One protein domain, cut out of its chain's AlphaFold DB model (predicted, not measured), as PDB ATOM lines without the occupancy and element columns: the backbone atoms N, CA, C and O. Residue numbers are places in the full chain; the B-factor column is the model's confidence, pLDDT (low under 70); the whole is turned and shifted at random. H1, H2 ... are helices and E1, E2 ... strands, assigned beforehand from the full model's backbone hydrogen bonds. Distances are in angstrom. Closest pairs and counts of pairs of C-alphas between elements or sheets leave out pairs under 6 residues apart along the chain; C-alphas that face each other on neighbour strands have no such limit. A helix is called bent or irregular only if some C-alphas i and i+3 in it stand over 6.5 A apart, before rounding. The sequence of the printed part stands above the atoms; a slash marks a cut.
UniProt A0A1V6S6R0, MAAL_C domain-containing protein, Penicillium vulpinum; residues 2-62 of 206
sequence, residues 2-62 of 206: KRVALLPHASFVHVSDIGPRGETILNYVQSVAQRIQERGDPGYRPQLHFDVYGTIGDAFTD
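Overview. This is residues 2 to 62 of the 206 residues of the protein "MAAL_C domain-containing protein" of Penicillium vulpinum (UniProt A0A1V6S6R0). One long helix, H2, runs beside a ribbon of two parallel strands, E1 and E2, with two short helices, H1 and H3, gathered at one end. The 61 printed residues run E1 H1 H2 E2 H3, class mixed; the whole is a loose rod, radius of gyration of the C-alphas 13.2 A, spans 44 by 17 by 12 A. E1, H1, H2 and E2 form a strand-helix-strand unit, parallel neighbour strands joined through helices by a right-handed crossover.

Arrangement. E1, residues 6 to 11, is parallel to E2, residues 47 to 51, at 20 degrees; N 9 and O 49, 2.9 A apart, are within hydrogen-bond range. H1, residues 15 to 18, touches H2, residues 20 to 39, only at the corner, closest C-alphas Ile 18 and Ile 25, 4.9 A. Residues 25 to 33 of H2 are near both strands. H3, residues 55 to 59, touches H1, closest C-alphas Val 15 and Thr 55, 5.3 A. It touches residues 20 to 22 of H2 alone, closest C-alphas Arg 21 and Ala 59, 7.1 A. Every O i to N i+4 pair is within hydrogen-bond range in H3, 14 of 16 in H2; H1 is too short for one.

Along the chain. E1, 14.4 A long, begins at C-alpha 6 (-28.989, -21.057, 26.940). H2 is 29.6 A long and irregular: C-alphas 21 and 24 are 8.5 A apart. H3 ends at C-alpha 59 (-25.475, -5.562, 6.979).

Size, cuts and confidence. The farthest C-alphas, Pro 42 and Asp 62, are 44.5 A apart. The printed part has no cut and no long link; residue 62 is under pLDDT 70.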
ATOM      1  N   LYS A   2     -22.126 -21.085  36.236       90.38
ATOM      2  CA  LYS A   2     -23.519 -21.317  36.690       90.38
ATOM      3  C   LYS A   2     -24.351 -22.277  35.814       90.38
ATOM      4  O   LYS A   2     -25.521 -22.487  36.095       90.38
ATOM      5  N   ARG A   3     -23.736 -22.879  34.785       91.62
ATOM      6  CA  ARG A   3     -24.285 -23.965  33.945       91.62
ATOM      7  C   ARG A   3     -25.669 -23.683  33.328       91.62
ATOM      8  O   ARG A   3     -26.511 -24.574  33.281       91.62
ATOM      9  N   VAL A   4     -25.894 -22.466  32.837       94.25
ATOM     10  CA  VAL A   4     -27.136 -22.102  32.131       94.25
ATOM     11  C   VAL A   4     -27.330 -22.927  30.856       94.25
ATOM     12  O   VAL A   4     -26.371 -23.230  30.156       94.25
ATOM     13  N   ALA A   5     -28.571 -23.285  30.528       94.00
ATOM     14  CA  ALA A   5     -28.859 -24.089  29.337       94.00
ATOM     15  C   ALA A   5     -28.742 -23.292  28.023       94.00
ATOM     16  O   ALA A   5     -28.416 -23.873  26.988       94.00
ATOM     17  N   LEU A   6     -28.976 -21.977  28.077       95.12
ATOM     18  CA  LEU A   6     -28.989 -21.057  26.940       95.12
ATOM     19  C   LEU A   6     -28.221 -19.778  27.310       95.12
ATOM     20  O   LEU A   6     -28.424 -19.233  28.394       95.12
ATOM     21  N   LEU A   7     -27.319 -19.317  26.442       95.88
ATOM     22  CA  LEU A   7     -26.494 -18.117  26.654       95.88
ATOM     23  C   LEU A   7     -25.972 -17.576  25.310       95.88
ATOM     24  O   LEU A   7     -25.980 -18.311  24.334       95.88
ATOM     25  N   PRO A   8     -25.412 -16.362  25.233       94.38
ATOM     26  CA  PRO A   8     -25.390 -15.324  26.258       94.38
ATOM     27  C   PRO A   8     -26.453 -14.239  26.066       94.38
ATOM     28  O   PRO A   8     -26.378 -13.236  26.767       94.38
ATOM     29  N   HIS A   9     -27.389 -14.397  25.126       90.88
ATOM     30  CA  HIS A   9     -28.227 -13.328  24.568       90.88
ATOM     31  C   HIS A   9     -27.426 -12.308  23.752       90.88
ATOM     32  O   HIS A   9     -27.862 -12.024  22.654       90.88
ATOM     33  N   ALA A  10     -26.301 -11.788  24.270       92.06
ATOM     34  CA  ALA A  10     -25.391 -10.786  23.678       92.06
ATOM     35  C   ALA A  10     -25.995  -9.908  22.569       92.06
ATOM     36  O   ALA A  10     -26.198 -10.356  21.447       92.06
ATOM     37  N   SER A  11     -26.210  -8.635  22.881       93.06
ATOM     38  CA  SER A  11     -26.873  -7.697  21.984       93.06
ATOM     39  C   SER A  11     -25.948  -7.177  20.877       93.06
ATOM     40  O   SER A  11     -24.961  -6.502  21.170       93.06
ATOM     41  N   PHE A  12     -26.293  -7.447  19.615       94.69
ATOM     42  CA  PHE A  12     -25.655  -6.877  18.419       94.69
ATOM     43  C   PHE A  12     -26.567  -5.793  17.841       94.69
ATOM     44  O   PHE A  12     -27.365  -6.044  16.942       94.69
ATOM     45  N   VAL A  13     -26.491  -4.594  18.417       93.19
ATOM     46  CA  VAL A  13     -27.418  -3.480  18.146       93.19
ATOM     47  C   VAL A  13     -26.947  -2.571  17.013       93.19
ATOM     48  O   VAL A  13     -27.722  -1.768  16.492       93.19
ATOM     49  N   HIS A  14     -25.679  -2.667  16.621       91.75
ATOM     50  CA  HIS A  14     -25.101  -1.878  15.544       91.75
ATOM     51  C   HIS A  14     -24.603  -2.770  14.407       91.75
ATOM     52  O   HIS A  14     -24.038  -3.838  14.625       91.75
ATOM     53  N   VAL A  15     -24.706  -2.283  13.165       88.56
ATOM     54  CA  VAL A  15     -24.136  -2.963  11.982       88.56
ATOM     55  C   VAL A  15     -22.628  -3.221  12.148       88.56
ATOM     56  O   VAL A  15     -22.107  -4.227  11.668       88.56
ATOM     57  N   SER A  16     -21.916  -2.359  12.884       92.38
ATOM     58  CA  SER A  16     -20.508  -2.571  13.242       92.38
ATOM     59  C   SER A  16     -20.268  -3.811  14.108       92.38
ATOM     60  O   SER A  16     -19.190  -4.398  14.021       92.38
ATOM     61  N   ASP A  17     -21.254  -4.228  14.907       93.94
ATOM     62  CA  ASP A  17     -21.170  -5.412  15.770       93.94
ATOM     63  C   ASP A  17     -21.239  -6.700  14.934       93.94
ATOM     64  O   ASP A  17     -20.640  -7.718  15.283       93.94
ATOM     65  N   ILE A  18     -21.920  -6.642  13.783       93.88
ATOM     66  CA  ILE A  18     -21.922  -7.706  12.771       93.88
ATOM     67  C   ILE A  18     -20.587  -7.727  12.021       93.88
ATOM     68  O   ILE A  18     -19.995  -8.791  11.817       93.88
ATOM     69  N   GLY A  19     -20.084  -6.543  11.673       90.06
ATOM     70  CA  GLY A  19     -18.837  -6.353  10.940       90.06
ATOM     71  C   GLY A  19     -18.955  -6.640   9.438       90.06
ATOM     72  O   GLY A  19     -19.974  -7.155   8.964       90.06
ATOM     73  N   PRO A  20     -17.909  -6.322   8.655       86.19
ATOM     74  CA  PRO A  20     -17.886  -6.563   7.216       86.19
ATOM     75  C   PRO A  20     -18.204  -8.024   6.877       86.19
ATOM     76  O   PRO A  20     -17.498  -8.941   7.290       86.19
ATOM     77  N   ARG A  21     -19.277  -8.256   6.108       84.69
ATOM     78  CA  ARG A  21     -19.746  -9.606   5.733       84.69
ATOM     79  C   ARG A  21     -19.966 -10.552   6.932       84.69
ATOM     80  O   ARG A  21     -19.922 -11.768   6.749       84.69
ATOM     81  N   GLY A  22     -20.211 -10.029   8.136       89.94
ATOM     82  CA  GLY A  22     -20.484 -10.827   9.339       89.94
ATOM     83  C   GLY A  22     -19.256 -11.359  10.082       89.94
ATOM     84  O   GLY A  22     -19.394 -12.243  10.925       89.94
ATOM     85  N   GLU A  23     -18.048 -10.881   9.781       94.25
ATOM     86  CA  GLU A  23     -16.827 -11.421  10.392       94.25
ATOM     87  C   GLU A  23     -16.737 -11.191  11.911       94.25
ATOM     88  O   GLU A  23     -16.282 -12.074  12.639       94.25
ATOM     89  N   THR A  24     -17.219 -10.048  12.413       95.69
ATOM     90  CA  THR A  24     -17.145  -9.707  13.842       95.69
ATOM     91  C   THR A  24     -18.026 -10.633  14.673       95.69
ATOM     92  O   THR A  24     -17.547 -11.230  15.642       95.69
ATOM     93  N   ILE A  25     -19.285 -10.829  14.267       95.62
ATOM     94  CA  ILE A  25     -20.201 -11.737  14.969       95.62
ATOM     95  C   ILE A  25     -19.706 -13.187  14.915       95.62
ATOM     96  O   ILE A  25     -19.738 -13.878  15.932       95.62
ATOM     97  N   LEU A  26     -19.165 -13.648  13.782       95.44
ATOM     98  CA  LEU A  26     -18.607 -15.002  13.671       95.44
ATOM     99  C   LEU A  26     -17.442 -15.222  14.642       95.44
ATOM    100  O   LEU A  26     -17.412 -16.239  15.340       95.44
ATOM    101  N   ASN A  27     -16.524 -14.257  14.737       97.06
ATOM    102  CA  ASN A  27     -15.419 -14.306  15.693       97.06
ATOM    103  C   ASN A  27     -15.932 -14.324  17.140       97.06
ATOM    104  O   ASN A  27     -15.426 -15.086  17.969       97.06
ATOM    105  N   TYR A  28     -16.969 -13.539  17.452       97.25
ATOM    106  CA  TYR A  28     -17.578 -13.541  18.779       97.25
ATOM    107  C   TYR A  28     -18.188 -14.906  19.122       97.25
ATOM    108  O   TYR A  28     -17.856 -15.477  20.163       97.25
ATOM    109  N   VAL A  29     -19.001 -15.482  18.231       96.75
ATOM    110  CA  VAL A  29     -19.613 -16.810  18.413       96.75
ATOM    111  C   VAL A  29     -18.543 -17.879  18.657       96.75
ATOM    112  O   VAL A  29     -18.667 -18.678  19.590       96.75
ATOM    113  N   GLN A  30     -17.463 -17.871  17.869       97.31
ATOM    114  CA  GLN A  30     -16.334 -18.788  18.045       97.31
ATOM    115  C   GLN A  30     -15.653 -18.604  19.404       97.31
ATOM    116  O   GLN A  30     -15.382 -19.591  20.087       97.31
ATOM    117  N   SER A  31     -15.436 -17.357  19.832       97.75
ATOM    118  CA  SER A  31     -14.824 -17.061  21.129       97.75
ATOM    119  C   SER A  31     -15.679 -17.551  22.303       97.75
ATOM    120  O   SER A  31     -15.148 -18.133  23.248       97.75
ATOM    121  N   VAL A  32     -17.009 -17.407  22.224       97.00
ATOM    122  CA  VAL A  32     -17.946 -17.920  23.236       97.00
ATOM    123  C   VAL A  32     -17.899 -19.447  23.275       97.00
ATOM    124  O   VAL A  32     -17.760 -20.031  24.352       97.00
ATOM    125  N   ALA A  33     -17.952 -20.102  22.112       96.38
ATOM    126  CA  ALA A  33     -17.873 -21.557  22.015       96.38
ATOM    127  C   ALA A  33     -16.551 -22.100  22.584       96.38
ATOM    128  O   ALA A  33     -16.563 -23.044  23.378       96.38
ATOM    129  N   GLN A  34     -15.422 -21.473  22.247       97.19
ATOM    130  CA  GLN A  34     -14.113 -21.811  22.803       97.19
ATOM    131  C   GLN A  34     -14.091 -21.607  24.321       97.19
ATOM    132  O   GLN A  34     -13.647 -22.481  25.063       97.19
ATOM    133  N   ARG A  35     -14.637 -20.492  24.815       96.50
ATOM    134  CA  ARG A  35     -14.658 -20.195  26.249       96.50
ATOM    135  C   ARG A  35     -15.460 -21.220  27.049       96.50
ATOM    136  O   ARG A  35     -15.065 -21.561  28.165       96.50
ATOM    137  N   ILE A  36     -16.557 -21.729  26.487       96.38
ATOM    138  CA  ILE A  36     -17.335 -22.827  27.076       96.38
ATOM    139  C   ILE A  36     -16.499 -24.106  27.139       96.38
ATOM    140  O   ILE A  36     -16.528 -24.784  28.161       96.38
ATOM    141  N   GLN A  37     -15.728 -24.429  26.098       93.94
ATOM    142  CA  GLN A  37     -14.853 -25.608  26.101       93.94
ATOM    143  C   GLN A  37     -13.713 -25.490  27.124       93.94
ATOM    144  O   GLN A  37     -13.379 -26.472  27.777       93.94
ATOM    145  N   GLU A  38     -13.146 -24.295  27.295       95.88
ATOM    146  CA  GLU A  38     -12.053 -24.038  28.242       95.88
ATOM    147  C   GLU A  38     -12.493 -24.039  29.712       95.88
ATOM    148  O   GLU A  38     -11.696 -24.347  30.598       95.88
ATOM    149  N   ARG A  39     -13.721 -23.587  29.997       95.19
ATOM    150  CA  ARG A  39     -14.178 -23.273  31.366       95.19
ATOM    151  C   ARG A  39     -15.371 -24.099  31.836       95.19
ATOM    152  O   ARG A  39     -15.704 -24.034  33.019       95.19
ATOM    153  N   GLY A  40     -16.054 -24.785  30.927       93.50
ATOM    154  CA  GLY A  40     -17.213 -25.615  31.223       93.50
ATOM    155  C   GLY A  40     -16.814 -26.990  31.745       93.50
ATOM    156  O   GLY A  40     -15.789 -27.546  31.357       93.50
ATOM    157  N   ASP A  41     -17.657 -27.554  32.607       92.94
ATOM    158  CA  ASP A  41     -17.474 -28.921  33.094       92.94
ATOM    159  C   ASP A  41     -17.618 -29.945  31.946       92.94
ATOM    160  O   ASP A  41     -18.333 -29.689  30.965       92.94
ATOM    161  N   PRO A  42     -17.023 -31.148  32.068       93.31
ATOM    162  CA  PRO A  42     -17.274 -32.241  31.135       93.31
ATOM    163  C   PRO A  42     -18.777 -32.494  30.936       93.31
ATOM    164  O   PRO A  42     -19.548 -32.570  31.892       93.31
ATOM    165  N   GLY A  43     -19.200 -32.607  29.675       92.38
ATOM    166  CA  GLY A  43     -20.604 -32.821  29.305       92.38
ATOM    167  C   GLY A  43     -21.476 -31.559  29.266       92.38
ATOM    168  O   GLY A  43     -22.601 -31.629  28.781       92.38
ATOM    169  N   TYR A  44     -20.980 -30.392  29.690       96.06
ATOM    170  CA  TYR A  44     -21.714 -29.137  29.532       96.06
ATOM    171  C   TYR A  44     -21.750 -28.710  28.052       96.06
ATOM    172  O   TYR A  44     -20.713 -28.485  27.414       96.06
ATOM    173  N   ARG A  45     -22.959 -28.661  27.485       95.06
ATOM    174  CA  ARG A  45     -23.240 -28.368  26.069       95.06
ATOM    175  C   ARG A  45     -24.463 -27.449  25.963       95.06
ATOM    176  O   ARG A  45     -25.537 -27.920  25.596       95.06
ATOM    177  N   PRO A  46     -24.335 -26.172  26.351       96.62
ATOM    178  CA  PRO A  46     -25.454 -25.249  26.280       96.62
ATOM    179  C   PRO A  46     -25.751 -24.855  24.828       96.62
ATOM    180  O   PRO A  46     -24.889 -24.951  23.949       96.62
ATOM    181  N   GLN A  47     -26.964 -24.374  24.591       96.81
ATOM    182  CA  GLN A  47     -27.341 -23.728  23.342       96.81
ATOM    183  C   GLN A  47     -26.843 -22.278  23.319       96.81
ATOM    184  O   GLN A  47     -26.762 -21.615  24.357       96.81
ATOM    185  N   LEU A  48     -26.517 -21.792  22.120       97.25
ATOM    186  CA  LEU A  48     -26.109 -20.409  21.913       97.25
ATOM    187  C   LEU A  48     -27.266 -19.589  21.339       97.25
ATOM    188  O   LEU A  48     -27.854 -19.981  20.332       97.25
ATOM    189  N   HIS A  49     -27.568 -18.464  21.977       96.44
ATOM    190  CA  HIS A  49     -28.616 -17.524  21.591       96.44
ATOM    191  C   HIS A  49     -28.032 -16.115  21.531       96.44
ATOM    192  O   HIS A  49     -27.407 -15.668  22.497       96.44
ATOM    193  N   PHE A  50     -28.232 -15.453  20.395       96.62
ATOM    194  CA  PHE A  50     -27.744 -14.111  20.102       96.62
ATOM    195  C   PHE A  50     -28.892 -13.273  19.555       96.62
ATOM    196  O   PHE A  50     -29.583 -13.722  18.640       96.62
ATOM    197  N   ASP A  51     -29.055 -12.075  20.097       95.94
ATOM    198  CA  ASP A  51     -30.019 -11.091  19.632       95.94
ATOM    199  C   ASP A  51     -29.317 -10.077  18.728       95.94
ATOM    200  O   ASP A  51     -28.332  -9.439  19.114       95.94
ATOM    201  N   VAL A  52     -29.811  -9.969  17.499       94.69
ATOM    202  CA  VAL A  52     -29.192  -9.174  16.440       94.69
ATOM    203  C   VAL A  52     -29.987  -7.936  16.065       94.69
ATOM    204  O   VAL A  52     -29.535  -7.222  15.179       94.69
ATOM    205  N   TYR A  53     -31.142  -7.661  16.681       92.75
ATOM    206  CA  TYR A  53     -31.884  -6.403  16.481       92.75
ATOM    207  C   TYR A  53     -32.112  -6.023  15.002       92.75
ATOM    208  O   TYR A  53     -32.030  -4.859  14.617       92.75
ATOM    209  N   GLY A  54     -32.275  -7.016  14.120       90.31
ATOM    210  CA  GLY A  54     -32.372  -6.805  12.669       90.31
ATOM    211  C   GLY A  54     -31.076  -6.401  11.942       90.31
ATOM    212  O   GLY A  54     -31.064  -6.387  10.712       90.31
ATOM    213  N   THR A  55     -29.958  -6.177  12.639       90.94
ATOM    214  CA  THR A  55     -28.692  -5.675  12.061       90.94
ATOM    215  C   THR A  55     -28.057  -6.606  11.026       90.94
ATOM    216  O   THR A  55     -27.335  -6.142  10.144       90.94
ATOM    217  N   ILE A  56     -28.351  -7.913  11.059       88.25
ATOM    218  CA  ILE A  56     -27.984  -8.833   9.964       88.25
ATOM    219  C   ILE A  56     -28.713  -8.445   8.668       88.25
ATOM    220  O   ILE A  56     -28.121  -8.474   7.593       88.25
ATOM    221  N   GLY A  57     -29.989  -8.065   8.738       86.31
ATOM    222  CA  GLY A  57     -30.723  -7.571   7.572       86.31
ATOM    223  C   GLY A  57     -30.080  -6.308   6.998       86.31
ATOM    224  O   GLY A  57     -29.890  -6.212   5.784       86.31
ATOM    225  N   ASP A  58     -29.665  -5.393   7.869       84.44
ATOM    226  CA  ASP A  58     -29.023  -4.136   7.474       84.44
ATOM    227  C   ASP A  58     -27.621  -4.352   6.880       84.44
ATOM    228  O   ASP A  58     -27.248  -3.704   5.907       84.44
ATOM    229  N   ALA A  59     -26.845  -5.296   7.419       84.19
ATOM    230  CA  ALA A  59     -25.475  -5.562   6.979       84.19
ATOM    231  C   ALA A  59     -25.376  -6.269   5.613       84.19
ATOM    232  O   ALA A  59     -24.333  -6.201   4.962       84.19
ATOM    233  N   PHE A  60     -26.423  -6.987   5.193       77.38
ATOM    234  CA  PHE A  60     -26.399  -7.861   4.011       77.38
ATOM    235  C   PHE A  60     -27.433  -7.486   2.934       77.38
ATOM    236  O   PHE A  60     -27.654  -8.278   2.012       77.38
ATOM    237  N   THR A  61     -28.064  -6.305   3.009       70.44
ATOM    238  CA  THR A  61     -28.984  -5.825   1.964       70.44
ATOM    239  C   THR A  61     -28.463  -4.587   1.235       70.44
ATOM    240  O   THR A  61     -28.136  -3.572   1.837       70.44
ATOM    241  N   ASP A  62     -28.452  -4.665  -0.098       55.06
ATOM    242  CA  ASP A  62     -28.376  -3.508  -0.990       55.06
ATOM    243  C   ASP A  62     -29.812  -3.042  -1.261       55.06
ATOM    244  O   ASP A  62     -30.589  -3.829  -1.804       55.06
TER     245      ASP A  62